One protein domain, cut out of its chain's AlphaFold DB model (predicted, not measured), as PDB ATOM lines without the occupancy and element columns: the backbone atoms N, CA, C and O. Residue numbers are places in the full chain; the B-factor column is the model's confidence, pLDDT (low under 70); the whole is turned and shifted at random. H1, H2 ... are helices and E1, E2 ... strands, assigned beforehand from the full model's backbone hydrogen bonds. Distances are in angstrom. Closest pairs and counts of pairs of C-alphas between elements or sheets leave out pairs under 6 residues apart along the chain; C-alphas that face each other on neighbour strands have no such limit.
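AT A GLANCE: This is residues 43 to 54 and 75 to 149 of the 234 residues of the protein "Hypothetical protein" of Adineta steineri (UniProt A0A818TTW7). Two long helices, H2 and H3, lie side by side and run opposite ways, and H3 is the middle of the model. On the side of H3 away from H2, the shorter helix H1 and a small two-stranded hairpin, E1 and E2, pack on H3. The printed part has 87 residues, with three named helices and two named strands in the order H1, H2, E1, E2, H3; the sheet has the order E1 - E2 and is antiparallel. The class is mostly helix. The whole is compact, with a radius of gyration of the C-alphas of 12.9 A and spans of 37 by 31 by 18 A.

IN THESE COORDINATES: Find C-alpha 43 at (63.486, 95.553, 106.732); from there H1 runs through residues 43 to 53, 14.6 A from first to last C-alpha. After the cut, look for C-alpha 78 at (72.365, 109.730, 122.718), where H2 begins; it covers residues 78 to 97 and is 28.0 A long. Next come the strands E1, residues 108 to 110, 6.9 A long, and E2, residues 116 to 118, 6.5 A long. H3 takes residues 125 to 143 and is 27.4 A long; it ends at C-alpha 143, at (65.812, 109.090, 123.706).

HOW THE PARTS SIT: Start with H1 and H3: they touch, closest at the C-alphas of Ile 49 and Val 137, 5.7 A apart, and run the same way at a shallow tilt of 29 degrees. H2 and H3 touch with 20 pairs of C-alphas within 8 A, the closest being those of His 97 and Cys 125, 5.5 A apart. They run opposite ways at a shallow tilt of 9 degrees. H1 and H2 are apart. Look next at the hairpin E1 and E2, whose directions stand at 162 degrees: N 109 and O 117 are within hydrogen-bond range at 2.8 A, and so are N 117 and O 109 at 2.8 A. The closest C-alphas of E2 and H3 are those of Cys 118 and Cys 130, 5.8 A apart. H1 and E1 are near each other, with 6 pairs of C-alphas within 10 A. H2 and E2 are apart. In H1, H2 and H3 every O i to N i+4 pair is within hydrogen-bond range.

THE WHOLE: The two C-alphas farthest apart are those of Ile 122 and Asp 149, at 38.9 A. Residues 55 to 74 are not printed, and C-alphas 54 and 75 are 23.2 A apart across that cut, which lies in the link from H1 to H2. Of the links that are printed whole, E1 to E2 is tight, and H2 to E1 and E2 to H3 are short. The mean pLDDT of the printed part is 91.3, and no printed residue is under 70.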
ATOM      1  N   VAL A  43      64.936  95.349 106.779       85.75
ATOM      2  CA  VAL A  43      63.486  95.553 106.732       85.75
ATOM      3  C   VAL A  43      62.818  95.101 108.031       85.75
ATOM      4  O   VAL A  43      61.893  95.766 108.486       85.75
ATOM      5  N   GLN A  44      63.267  94.004 108.653       91.69
ATOM      6  CA  GLN A  44      62.715  93.570 109.939       91.69
ATOM      7  C   GLN A  44      63.063  94.567 111.046       91.69
ATOM      8  O   GLN A  44      62.160  94.955 111.788       91.69
ATOM      9  N   PHE A  45      64.301  95.070 111.077       92.12
ATOM     10  CA  PHE A  45      64.683  96.154 111.983       92.12
ATOM     11  C   PHE A  45      63.843  97.417 111.743       92.12
ATOM     12  O   PHE A  45      63.234  97.953 112.670       92.12
ATOM     13  N   GLY A  46      63.704  97.838 110.482       90.88
ATOM     14  CA  GLY A  46      62.846  98.957 110.093       90.88
ATOM     15  C   GLY A  46      61.388  98.772 110.526       90.88
ATOM     16  O   GLY A  46      60.763  99.722 110.989       90.88
ATOM     17  N   ASN A  47      60.849  97.553 110.464       91.50
ATOM     18  CA  ASN A  47      59.501  97.249 110.949       91.50
ATOM     19  C   ASN A  47      59.388  97.361 112.478       91.50
ATOM     20  O   ASN A  47      58.365  97.838 112.977       91.50
ATOM     21  N   MET A  48      60.421  96.973 113.232       92.56
ATOM     22  CA  MET A  48      60.439  97.173 114.686       92.56
ATOM     23  C   MET A  48      60.488  98.660 115.045       92.56
ATOM     24  O   MET A  48      59.710  99.106 115.891       92.56
ATOM     25  N   ILE A  49      61.337  99.442 114.366       91.69
ATOM     26  CA  ILE A  49      61.394 100.899 114.549       91.69
ATOM     27  C   ILE A  49      60.048 101.522 114.175       91.69
ATOM     28  O   ILE A  49      59.525 102.337 114.923       91.69
ATOM     29  N   LEU A  50      59.438 101.121 113.057       90.25
ATOM     30  CA  LEU A  50      58.115 101.605 112.665       90.25
ATOM     31  C   LEU A  50      57.075 101.326 113.756       90.25
ATOM     32  O   LEU A  50      56.270 102.201 114.065       90.25
ATOM     33  N   SER A  51      57.117 100.142 114.367       86.69
ATOM     34  CA  SER A  51      56.183  99.771 115.427       86.69
ATOM     35  C   SER A  51      56.354 100.614 116.693       86.69
ATOM     36  O   SER A  51      55.350 101.062 117.237       86.69
ATOM     37  N   GLY A  52      57.585 100.842 117.163       82.56
ATOM     38  CA  GLY A  52      57.842 101.559 118.423       82.56
ATOM     39  C   GLY A  52      57.998 103.079 118.291       82.56
ATOM     40  O   GLY A  52      57.642 103.825 119.202       82.56
ATOM     41  N   MET A  53      58.509 103.545 117.153       85.75
ATOM     42  CA  MET A  53      58.950 104.929 116.929       85.75
ATOM     43  C   MET A  53      58.102 105.676 115.896       85.75
ATOM     44  O   MET A  53      58.034 106.904 115.933       85.75
ATOM     45  N   GLY A  54      57.461 104.957 114.969       82.62
ATOM     46  CA  GLY A  54      56.589 105.514 113.930       82.62
ATOM     47  C   GLY A  54      57.297 106.026 112.669       82.62
ATOM     48  O   GLY A  54      56.651 106.139 111.632       82.62
ATOM     49  N   VAL A  75      80.226 110.508 118.340       91.12
ATOM     50  CA  VAL A  75      78.812 110.259 118.624       91.12
ATOM     51  C   VAL A  75      78.176 111.626 118.837       91.12
ATOM     52  O   VAL A  75      78.630 112.357 119.720       91.12
ATOM     53  N   VAL A  76      77.196 111.999 118.011       90.12
ATOM     54  CA  VAL A  76      76.655 113.374 118.022       90.12
ATOM     55  C   VAL A  76      75.637 113.615 119.137       90.12
ATOM     56  O   VAL A  76      75.548 114.729 119.649       90.12
ATOM     57  N   ASP A  77      74.918 112.574 119.560       93.81
ATOM     58  CA  ASP A  77      73.933 112.614 120.644       93.81
ATOM     59  C   ASP A  77      73.657 111.189 121.206       93.81
ATOM     60  O   ASP A  77      74.264 110.198 120.792       93.81
ATOM     61  N   GLU A  78      72.739 111.047 122.169       95.69
ATOM     62  CA  GLU A  78      72.365 109.730 122.718       95.69
ATOM     63  C   GLU A  78      71.567 108.862 121.725       95.69
ATOM     64  O   GLU A  78      71.590 107.634 121.839       95.69
ATOM     65  N   THR A  79      70.898 109.445 120.725       93.38
ATOM     66  CA  THR A  79      70.264 108.669 119.645       93.38
ATOM     67  C   THR A  79      71.322 107.994 118.775       93.38
ATOM     68  O   THR A  79      71.242 106.794 118.510       93.38
ATOM     69  N   ASP A  80      72.359 108.734 118.395       93.50
ATOM     70  CA  ASP A  80      73.512 108.250 117.645       93.50
ATOM     71  C   ASP A  80      74.296 107.205 118.452       93.50
ATOM     72  O   ASP A  80      74.759 106.191 117.924       93.50
ATOM     73  N   ARG A  81      74.346 107.360 119.783       94.25
ATOM     74  CA  ARG A  81      74.895 106.336 120.681       94.25
ATOM     75  C   ARG A  81      74.128 105.016 120.610       94.25
ATOM     76  O   ARG A  81      74.760 103.959 120.666       94.25
ATOM     77  N   CYS A  82      72.801 105.041 120.485       95.31
ATOM     78  CA  CYS A  82      72.022 103.813 120.300       95.31
ATOM     79  C   CYS A  82      72.486 103.048 119.054       95.31
ATOM     80  O   CYS A  82      72.627 101.826 119.103       95.31
ATOM     81  N   CYS A  83      72.789 103.764 117.970       93.50
ATOM     82  CA  CYS A  83      73.304 103.179 116.736       93.50
ATOM     83  C   CYS A  83      74.736 102.664 116.887       93.50
ATOM     84  O   CYS A  83      75.033 101.566 116.434       93.50
ATOM     85  N   GLN A  84      75.605 103.377 117.613       92.62
ATOM     86  CA  GLN A  84      76.945 102.872 117.931       92.62
ATOM     87  C   GLN A  84      76.886 101.535 118.684       92.62
ATOM     88  O   GLN A  84      77.648 100.609 118.405       92.62
ATOM     89  N   ILE A  85      75.995 101.437 119.671       94.06
ATOM     90  CA  ILE A  85      75.804 100.212 120.451       94.06
ATOM     91  C   ILE A  85      75.225  99.101 119.569       94.06
ATOM     92  O   ILE A  85      75.649  97.952 119.692       94.06
ATOM     93  N   HIS A  86      74.289  99.431 118.678       93.75
ATOM     94  CA  HIS A  86      73.702  98.496 117.718       93.75
ATOM     95  C   HIS A  86      74.747  97.929 116.750       93.75
ATOM     96  O   HIS A  86      74.875  96.708 116.662       93.75
ATOM     97  N   ASP A  87      75.570  98.785 116.144       92.00
ATOM     98  CA  ASP A  87      76.666  98.388 115.252       92.00
ATOM     99  C   ASP A  87      77.651  97.440 115.953       92.00
ATOM    100  O   ASP A  87      78.016  96.396 115.412       92.00
ATOM    101  N   ARG A  88      78.036  97.756 117.197       91.69
ATOM    102  CA  ARG A  88      78.904  96.888 118.016       91.69
ATOM    103  C   ARG A  88      78.230  95.573 118.396       91.69
ATOM    104  O   ARG A  88      78.897  94.550 118.528       91.69
ATOM    105  N   CYS A  89      76.916  95.588 118.603       95.00
ATOM    106  CA  CYS A  89      76.153  94.378 118.877       95.00
ATOM    107  C   CYS A  89      76.170  93.454 117.659       95.00
ATOM    108  O   CYS A  89      76.476  92.274 117.805       95.00
ATOM    109  N   TRP A  90      75.927  93.986 116.458       90.94
ATOM    110  CA  TRP A  90      76.045  93.219 115.221       90.94
ATOM    111  C   TRP A  90      77.462  92.676 115.009       90.94
ATOM    112  O   TRP A  90      77.601  91.479 114.777       90.94
ATOM    113  N   GLU A  91      78.509  93.480 115.209       90.56
ATOM    114  CA  GLU A  91      79.902  93.000 115.152       90.56
ATOM    115  C   GLU A  91      80.149  91.838 116.131       90.56
ATOM    116  O   GLU A  91      80.731  90.811 115.777       90.56
ATOM    117  N   ALA A  92      79.645  91.942 117.364       92.12
ATOM    118  CA  ALA A  92      79.744  90.857 118.332       92.12
ATOM    119  C   ALA A  92      78.976  89.602 117.881       92.12
ATOM    120  O   ALA A  92      79.418  88.486 118.158       92.12
ATOM    121  N   VAL A  93      77.842  89.752 117.190       91.44
ATOM    122  CA  VAL A  93      77.110  88.612 116.625       91.44
ATOM    123  C   VAL A  93      77.894  87.963 115.487       91.44
ATOM    124  O   VAL A  93      77.992  86.734 115.458       91.44
ATOM    125  N   GLU A  94      78.512  88.760 114.613       90.12
ATOM    126  CA  GLU A  94      79.394  88.273 113.546       90.12
ATOM    127  C   GLU A  94      80.531  87.425 114.102       90.12
ATOM    128  O   GLU A  94      80.720  86.277 113.688       90.12
ATOM    129  N   ILE A  95      81.236  87.958 115.100       93.31
ATOM    130  CA  ILE A  95      82.390  87.309 115.722       93.31
ATOM    131  C   ILE A  95      81.979  86.031 116.464       93.31
ATOM    132  O   ILE A  95      82.633  84.998 116.325       93.31
ATOM    133  N   ASN A  96      80.904  86.080 117.255       93.50
ATOM    134  CA  ASN A  96      80.552  84.982 118.161       93.50
ATOM    135  C   ASN A  96      79.714  83.878 117.502       93.50
ATOM    136  O   ASN A  96      79.726  82.743 117.980       93.50
ATOM    137  N   HIS A  97      78.975  84.191 116.434       92.31
ATOM    138  CA  HIS A  97      78.045  83.253 115.793       92.31
ATOM    139  C   HIS A  97      78.357  82.973 114.316       92.31
ATOM    140  O   HIS A  97      77.689  82.126 113.718       92.31
ATOM    141  N   GLY A  98      79.368  83.625 113.729       90.06
ATOM    142  CA  GLY A  98      79.871  83.305 112.389       90.06
ATOM    143  C   GLY A  98      78.866  83.591 111.272       90.06
ATOM    144  O   GLY A  98      78.742  82.819 110.321       90.06
ATOM    145  N   CYS A  99      78.100  84.666 111.409       90.00
ATOM    146  CA  CYS A  99      77.032  85.047 110.495       90.00
ATOM    147  C   CYS A  99      77.017  86.560 110.299       90.00
ATOM    148  O   CYS A  99      77.482  87.266 111.170       90.00
ATOM    149  N   ASP A 100      76.441  87.059 109.210       89.62
ATOM    150  CA  ASP A 100      76.273  88.500 108.992       89.62
ATOM    151  C   ASP A 100      74.850  88.931 109.413       89.62
ATOM    152  O   ASP A 100      73.889  88.577 108.708       89.62
ATOM    153  N   PRO A 101      74.689  89.663 110.539       86.94
ATOM    154  CA  PRO A 101      73.426  90.186 111.034       86.94
ATOM    155  C   PRO A 101      72.742  91.140 110.088       86.94
ATOM    156  O   PRO A 101      71.610  91.441 110.386       86.94
ATOM    157  N   PHE A 102      73.361  91.605 108.998       85.12
ATOM    158  CA  PHE A 102      72.719  92.417 107.966       85.12
ATOM    159  C   PHE A 102      71.901  91.573 106.973       85.12
ATOM    160  O   PHE A 102      71.100  92.117 106.213       85.12
ATOM    161  N   TRP A 103      72.066  90.243 106.939       84.19
ATOM    162  CA  TRP A 103      71.342  89.355 106.005       84.19
ATOM    163  C   TRP A 103      70.406  88.348 106.673       84.19
ATOM    164  O   TRP A 103      69.720  87.593 105.980       84.19
ATOM    165  N   ARG A 104      70.346  88.324 108.004       85.00
ATOM    166  CA  ARG A 104      69.544  87.353 108.759       85.00
ATOM    167  C   ARG A 104      68.047  87.624 108.675       85.00
ATOM    168  O   ARG A 104      67.609  88.765 108.670       85.00
ATOM    169  N   ILE A 105      67.242  86.578 108.647       89.38
ATOM    170  CA  ILE A 105      65.806  86.709 108.877       89.38
ATOM    171  C   ILE A 105      65.542  85.975 110.176       89.38
ATOM    172  O   ILE A 105      65.940  84.823 110.312       89.38
ATOM    173  N   TYR A 106      64.913  86.652 111.125       91.12
ATOM    174  CA  TYR A 106      64.678  86.111 112.453       91.12
ATOM    175  C   TYR A 106      63.196  86.177 112.825       91.12
ATOM    176  O   TYR A 106      62.435  87.013 112.324       91.12
ATOM    177  N   ASP A 107      62.792  85.294 113.735       91.12
ATOM    178  CA  ASP A 107      61.435  85.257 114.263       91.12
ATOM    179  C   ASP A 107      61.309  86.163 115.493       91.12
ATOM    180  O   ASP A 107      62.101  86.102 116.442       91.12
ATOM    181  N   TYR A 108      60.276  87.002 115.500       93.19
ATOM    182  CA  TYR A 108      59.927  87.833 116.645       93.19
ATOM    183  C   TYR A 108      58.422  88.080 116.720       93.19
ATOM    184  O   TYR A 108      57.679  87.911 115.752       93.19
ATOM    185  N   LYS A 109      57.969  88.513 117.895       92.56
ATOM    186  CA  LYS A 109      56.603  88.971 118.138       92.56
ATOM    187  C   LYS A 109      56.623  90.393 118.666       92.56
ATOM    188  O   LYS A 109      57.446  90.725 119.517       92.56
ATOM    189  N   THR A 110      55.669  91.198 118.222       91.12
ATOM    190  CA  THR A 110      55.349  92.474 118.865       91.12
ATOM    191  C   THR A 110      54.220  92.236 119.859       91.12
ATOM    192  O   THR A 110      53.131  91.805 119.484       91.12
ATOM    193  N   LEU A 111      54.498  92.467 121.138       89.81
ATOM    194  CA  LEU A 111      53.539  92.352 122.233       89.81
ATOM    195  C   LEU A 111      52.739  93.656 122.397       89.81
ATOM    196  O   LEU A 111      52.979  94.652 121.710       89.81
ATOM    197  N   ALA A 112      51.804  93.666 123.353       83.06
ATOM    198  CA  ALA A 112      51.158  94.903 123.792       83.06
ATOM    199  C   ALA A 112      52.215  95.951 124.200       83.06
ATOM    200  O   ALA A 112      53.274  95.599 124.723       83.06
ATOM    201  N   ASN A 113      51.931  97.232 123.951       83.56
ATOM    202  CA  ASN A 113      52.846  98.364 124.175       83.56
ATOM    203  C   ASN A 113      54.115  98.354 123.301       83.56
ATOM    204  O   ASN A 113      55.156  98.840 123.733       83.56
ATOM    205  N   HIS A 114      54.051  97.796 122.087       84.06
ATOM    206  CA  HIS A 114      55.159  97.804 121.118       84.06
ATOM    207  C   HIS A 114      56.439  97.089 121.591       84.06
ATOM    208  O   HIS A 114      57.511  97.274 121.023       84.06
ATOM    209  N   THR A 115      56.340  96.244 122.622       89.25
ATOM    210  CA  THR A 115      57.489  95.490 123.137       89.25
ATOM    211  C   THR A 115      57.844  94.355 122.186       89.25
ATOM    212  O   THR A 115      56.993  93.529 121.856       89.25
ATOM    213  N   ILE A 116      59.111  94.269 121.782       92.94
ATOM    214  CA  ILE A 116      59.600  93.194 120.916       92.94
ATOM    215  C   ILE A 116      60.009  91.978 121.757       92.94
ATOM    216  O   ILE A 116      60.708  92.080 122.771       92.94
ATOM    217  N   GLN A 117      59.589  90.795 121.319       94.25
ATOM    218  CA  GLN A 117      60.009  89.508 121.856       94.25
ATOM    219  C   GLN A 117      60.652  88.677 120.746       94.25
ATOM    220  O   GLN A 117      59.956  88.156 119.880       94.25
ATOM    221  N   CYS A 118      61.973  88.521 120.805       94.50
ATOM    222  CA  CYS A 118      62.722  87.627 119.925       94.50
ATOM    223  C   CYS A 118      62.447  86.166 120.280       94.50
ATOM    224  O   CYS A 118      62.503  85.790 121.456       94.50
ATOM    225  N   THR A 119      62.161  85.344 119.275       91.50
ATOM    226  CA  THR A 119      61.798  83.940 119.463       91.50
ATOM    227  C   THR A 119      62.765  83.042 118.718       91.50
ATOM    228  O   THR A 119      62.756  82.998 117.501       91.50
ATOM    229  N   ASP A 120      63.573  82.300 119.464       90.12
ATOM    230  CA  ASP A 120      64.383  81.200 118.949       90.12
ATOM    231  C   ASP A 120      64.828  80.358 120.159       90.12
ATOM    232  O   ASP A 120      65.607  80.840 120.991       90.12
ATOM    233  N   PRO A 121      64.319  79.125 120.312       84.56
ATOM    234  CA  PRO A 121      64.660  78.273 121.449       84.56
ATOM    235  C   PRO A 121      66.149  77.914 121.532       84.56
ATOM    236  O   PRO A 121      66.650  77.649 122.622       84.56
ATOM    237  N   ILE A 122      66.843  77.890 120.391       89.75
ATOM    238  CA  ILE A 122      68.232  77.432 120.269       89.75
ATOM    239  C   ILE A 122      69.207  78.613 120.397       89.75
ATOM    240  O   ILE A 122      70.400  78.401 120.603       89.75
ATOM    241  N   LYS A 123      68.700  79.856 120.366       89.94
ATOM    242  CA  LYS A 123      69.490  81.095 120.448       89.94
ATOM    243  C   LYS A 123      70.582  81.143 119.381       89.94
ATOM    244  O   LYS A 123      71.761  81.339 119.666       89.94
ATOM    245  N   THR A 124      70.182  80.915 118.138       91.94
ATOM    246  CA  THR A 124      71.079  80.998 116.989       91.94
ATOM    247  C   THR A 124      71.500  82.446 116.725       91.94
ATOM    248  O   THR A 124      71.072  83.388 117.391       91.94
ATOM    249  N   CYS A 125      72.311  82.643 115.690       92.69
ATOM    250  CA  CYS A 125      72.593  83.968 115.152       92.69
ATOM    251  C   CYS A 125      71.331  84.834 114.945       92.69
ATOM    252  O   CYS A 125      71.358  86.035 115.216       92.69
ATOM    253  N   ASP A 126      70.224  84.232 114.497       93.50
ATOM    254  CA  ASP A 126      68.965  84.939 114.234       93.50
ATOM    255  C   ASP A 126      68.405  85.554 115.519       93.50
ATOM    256  O   ASP A 126      68.033  86.728 115.553       93.50
ATOM    257  N   TYR A 127      68.448  84.793 116.614       94.56
ATOM    258  CA  TYR A 127      68.074  85.277 117.936       94.56
ATOM    259  C   TYR A 127      68.895  86.485 118.366       94.56
ATOM    260  O   TYR A 127      68.341  87.490 118.808       94.56
ATOM    261  N   HIS A 128      70.218  86.381 118.263       95.38
ATOM    262  CA  HIS A 128      71.113  87.427 118.736       95.38
ATOM    263  C   HIS A 128      71.025  88.686 117.866       95.38
ATOM    264  O   HIS A 128      71.005  89.786 118.412       95.38
ATOM    265  N   SER A 129      70.845  88.529 116.551       94.88
ATOM    266  CA  SER A 129      70.558  89.640 115.633       94.88
ATOM    267  C   SER A 129      69.261  90.359 116.028       94.88
ATOM    268  O   SER A 129      69.256  91.574 116.204       94.88
ATOM    269  N   CYS A 130      68.186  89.604 116.292       95.81
ATOM    270  CA  CYS A 130      66.928  90.168 116.782       95.81
ATOM    271  C   CYS A 130      67.098  90.922 118.109       95.81
ATOM    272  O   CYS A 130      66.493  91.973 118.308       95.81
ATOM    273  N   GLN A 131      67.907  90.398 119.036       96.06
ATOM    274  CA  GLN A 131      68.134  91.051 120.327       96.06
ATOM    275  C   GLN A 131      68.873  92.383 120.178       96.06
ATOM    276  O   GLN A 131      68.535  93.332 120.886       96.06
ATOM    277  N   CYS A 132      69.830  92.478 119.248       95.75
ATOM    278  CA  CYS A 132      70.471  93.746 118.907       95.75
ATOM    279  C   CYS A 132      69.440  94.762 118.395       95.75
ATOM    280  O   CYS A 132      69.360  95.876 118.914       95.75
ATOM    281  N   ASP A 133      68.604  94.355 117.439       95.56
ATOM    282  CA  ASP A 133      67.597  95.223 116.817       95.56
ATOM    283  C   ASP A 133      66.536  95.673 117.833       95.56
ATOM    284  O   ASP A 133      66.194  96.854 117.914       95.56
ATOM    285  N   LYS A 134      66.081  94.756 118.696       94.94
ATOM    286  CA  LYS A 134      65.211  95.064 119.836       94.94
ATOM    287  C   LYS A 134      65.837  96.115 120.755       94.94
ATOM    288  O   LYS A 134      65.172  97.089 121.106       94.94
ATOM    289  N   ALA A 135      67.087  95.909 121.171       96.19
ATOM    290  CA  ALA A 135      67.764  96.804 122.104       96.19
ATOM    291  C   ALA A 135      67.939  98.211 121.513       96.19
ATOM    292  O   ALA A 135      67.784  99.200 122.233       96.19
ATOM    293  N   ALA A 136      68.198  98.306 120.206       94.50
ATOM    294  CA  ALA A 136      68.260  99.574 119.491       94.50
ATOM    295  C   ALA A 136      66.906 100.302 119.506       94.50
ATOM    296  O   ALA A 136      66.851 101.467 119.890       94.50
ATOM    297  N   VAL A 137      65.797  99.611 119.208       94.00
ATOM    298  CA  VAL A 137      64.446 100.207 119.267       94.00
ATOM    299  C   VAL A 137      64.091 100.685 120.671       94.00
ATOM    300  O   VAL A 137      63.586 101.796 120.836       94.00
ATOM    301  N   GLU A 138      64.386  99.891 121.700       93.44
ATOM    302  CA  GLU A 138      64.170 100.303 123.092       93.44
ATOM    303  C   GLU A 138      65.034 101.514 123.472       93.44
ATOM    304  O   GLU A 138      64.605 102.360 124.256       93.44
ATOM    305  N   CYS A 139      66.244 101.615 122.921       95.75
ATOM    306  CA  CYS A 139      67.122 102.764 123.108       95.75
ATOM    307  C   CYS A 139      66.555 104.021 122.441       95.75
ATOM    308  O   CYS A 139      66.376 105.033 123.119       95.75
ATOM    309  N   PHE A 140      66.153 103.937 121.171       94.38
ATOM    310  CA  PHE A 140      65.497 105.045 120.476       94.38
ATOM    311  C   PHE A 140      64.244 105.514 121.221       94.38
ATOM    312  O   PHE A 140      64.046 106.713 121.405       94.38
ATOM    313  N   ALA A 141      63.431 104.586 121.734       92.31
ATOM    314  CA  ALA A 141      62.233 104.911 122.507       92.31
ATOM    315  C   ALA A 141      62.543 105.748 123.759       92.31
ATOM    316  O   ALA A 141      61.793 106.675 124.071       92.31
ATOM    317  N   ARG A 142      63.656 105.465 124.452       92.75
ATOM    318  CA  ARG A 142      64.097 106.241 125.625       92.75
ATOM    319  C   ARG A 142      64.558 107.652 125.266       92.75
ATOM    320  O   ARG A 142      64.343 108.561 126.062       92.75
ATOM    321  N   HIS A 143      65.168 107.831 124.097       92.81
ATOM    322  CA  HIS A 143      65.812 109.090 123.706       92.81
ATOM    323  C   HIS A 143      65.003 109.944 122.719       92.81
ATOM    324  O   HIS A 143      65.374 111.088 122.450       92.81
ATOM    325  N   ARG A 144      63.849 109.442 122.257       89.12
ATOM    326  CA  ARG A 144      62.961 110.082 121.272       89.12
ATOM    327  C   ARG A 144      62.638 111.548 121.546       89.12
ATOM    328  O   ARG A 144      62.536 112.329 120.616       89.12
ATOM    329  N   ASN A 145      62.401 111.891 122.811       88.81
ATOM    330  CA  ASN A 145      61.939 113.224 123.210       88.81
ATOM    331  C   ASN A 145      63.027 114.039 123.924       88.81
ATOM    332  O   ASN A 145      62.740 115.133 124.401       88.81
ATOM    333  N   THR A 146      64.232 113.488 124.079       87.56
ATOM    334  CA  THR A 146      65.295 114.102 124.892       87.56
ATOM    335  C   THR A 146      66.583 114.340 124.127       87.56
ATOM    336  O   THR A 146      67.309 115.258 124.481       87.56
ATOM    337  N   SER A 147      66.895 113.489 123.148       90.38
ATOM    338  CA  SER A 147      68.155 113.550 122.408       90.38
ATOM    339  C   SER A 147      67.943 113.670 120.910       90.38
ATOM    340  O   SER A 147      68.695 114.394 120.277       90.38
ATOM    341  N   TYR A 148      66.914 113.009 120.363       89.88
ATOM    342  CA  TYR A 148      66.642 113.071 118.931       89.88
ATOM    343  C   TYR A 148      66.493 114.522 118.465       89.88
ATOM    344  O   TYR A 148      65.545 115.220 118.830       89.88
ATOM    345  N   ASP A 149      67.444 114.925 117.638       91.25
ATOM    346  CA  ASP A 149      67.510 116.212 116.964       91.25
ATOM    347  C   ASP A 149      67.499 116.011 115.445       91.25
ATOM    348  O   ASP A 149      68.377 115.340 114.896       91.25
TER     349      ASP A 149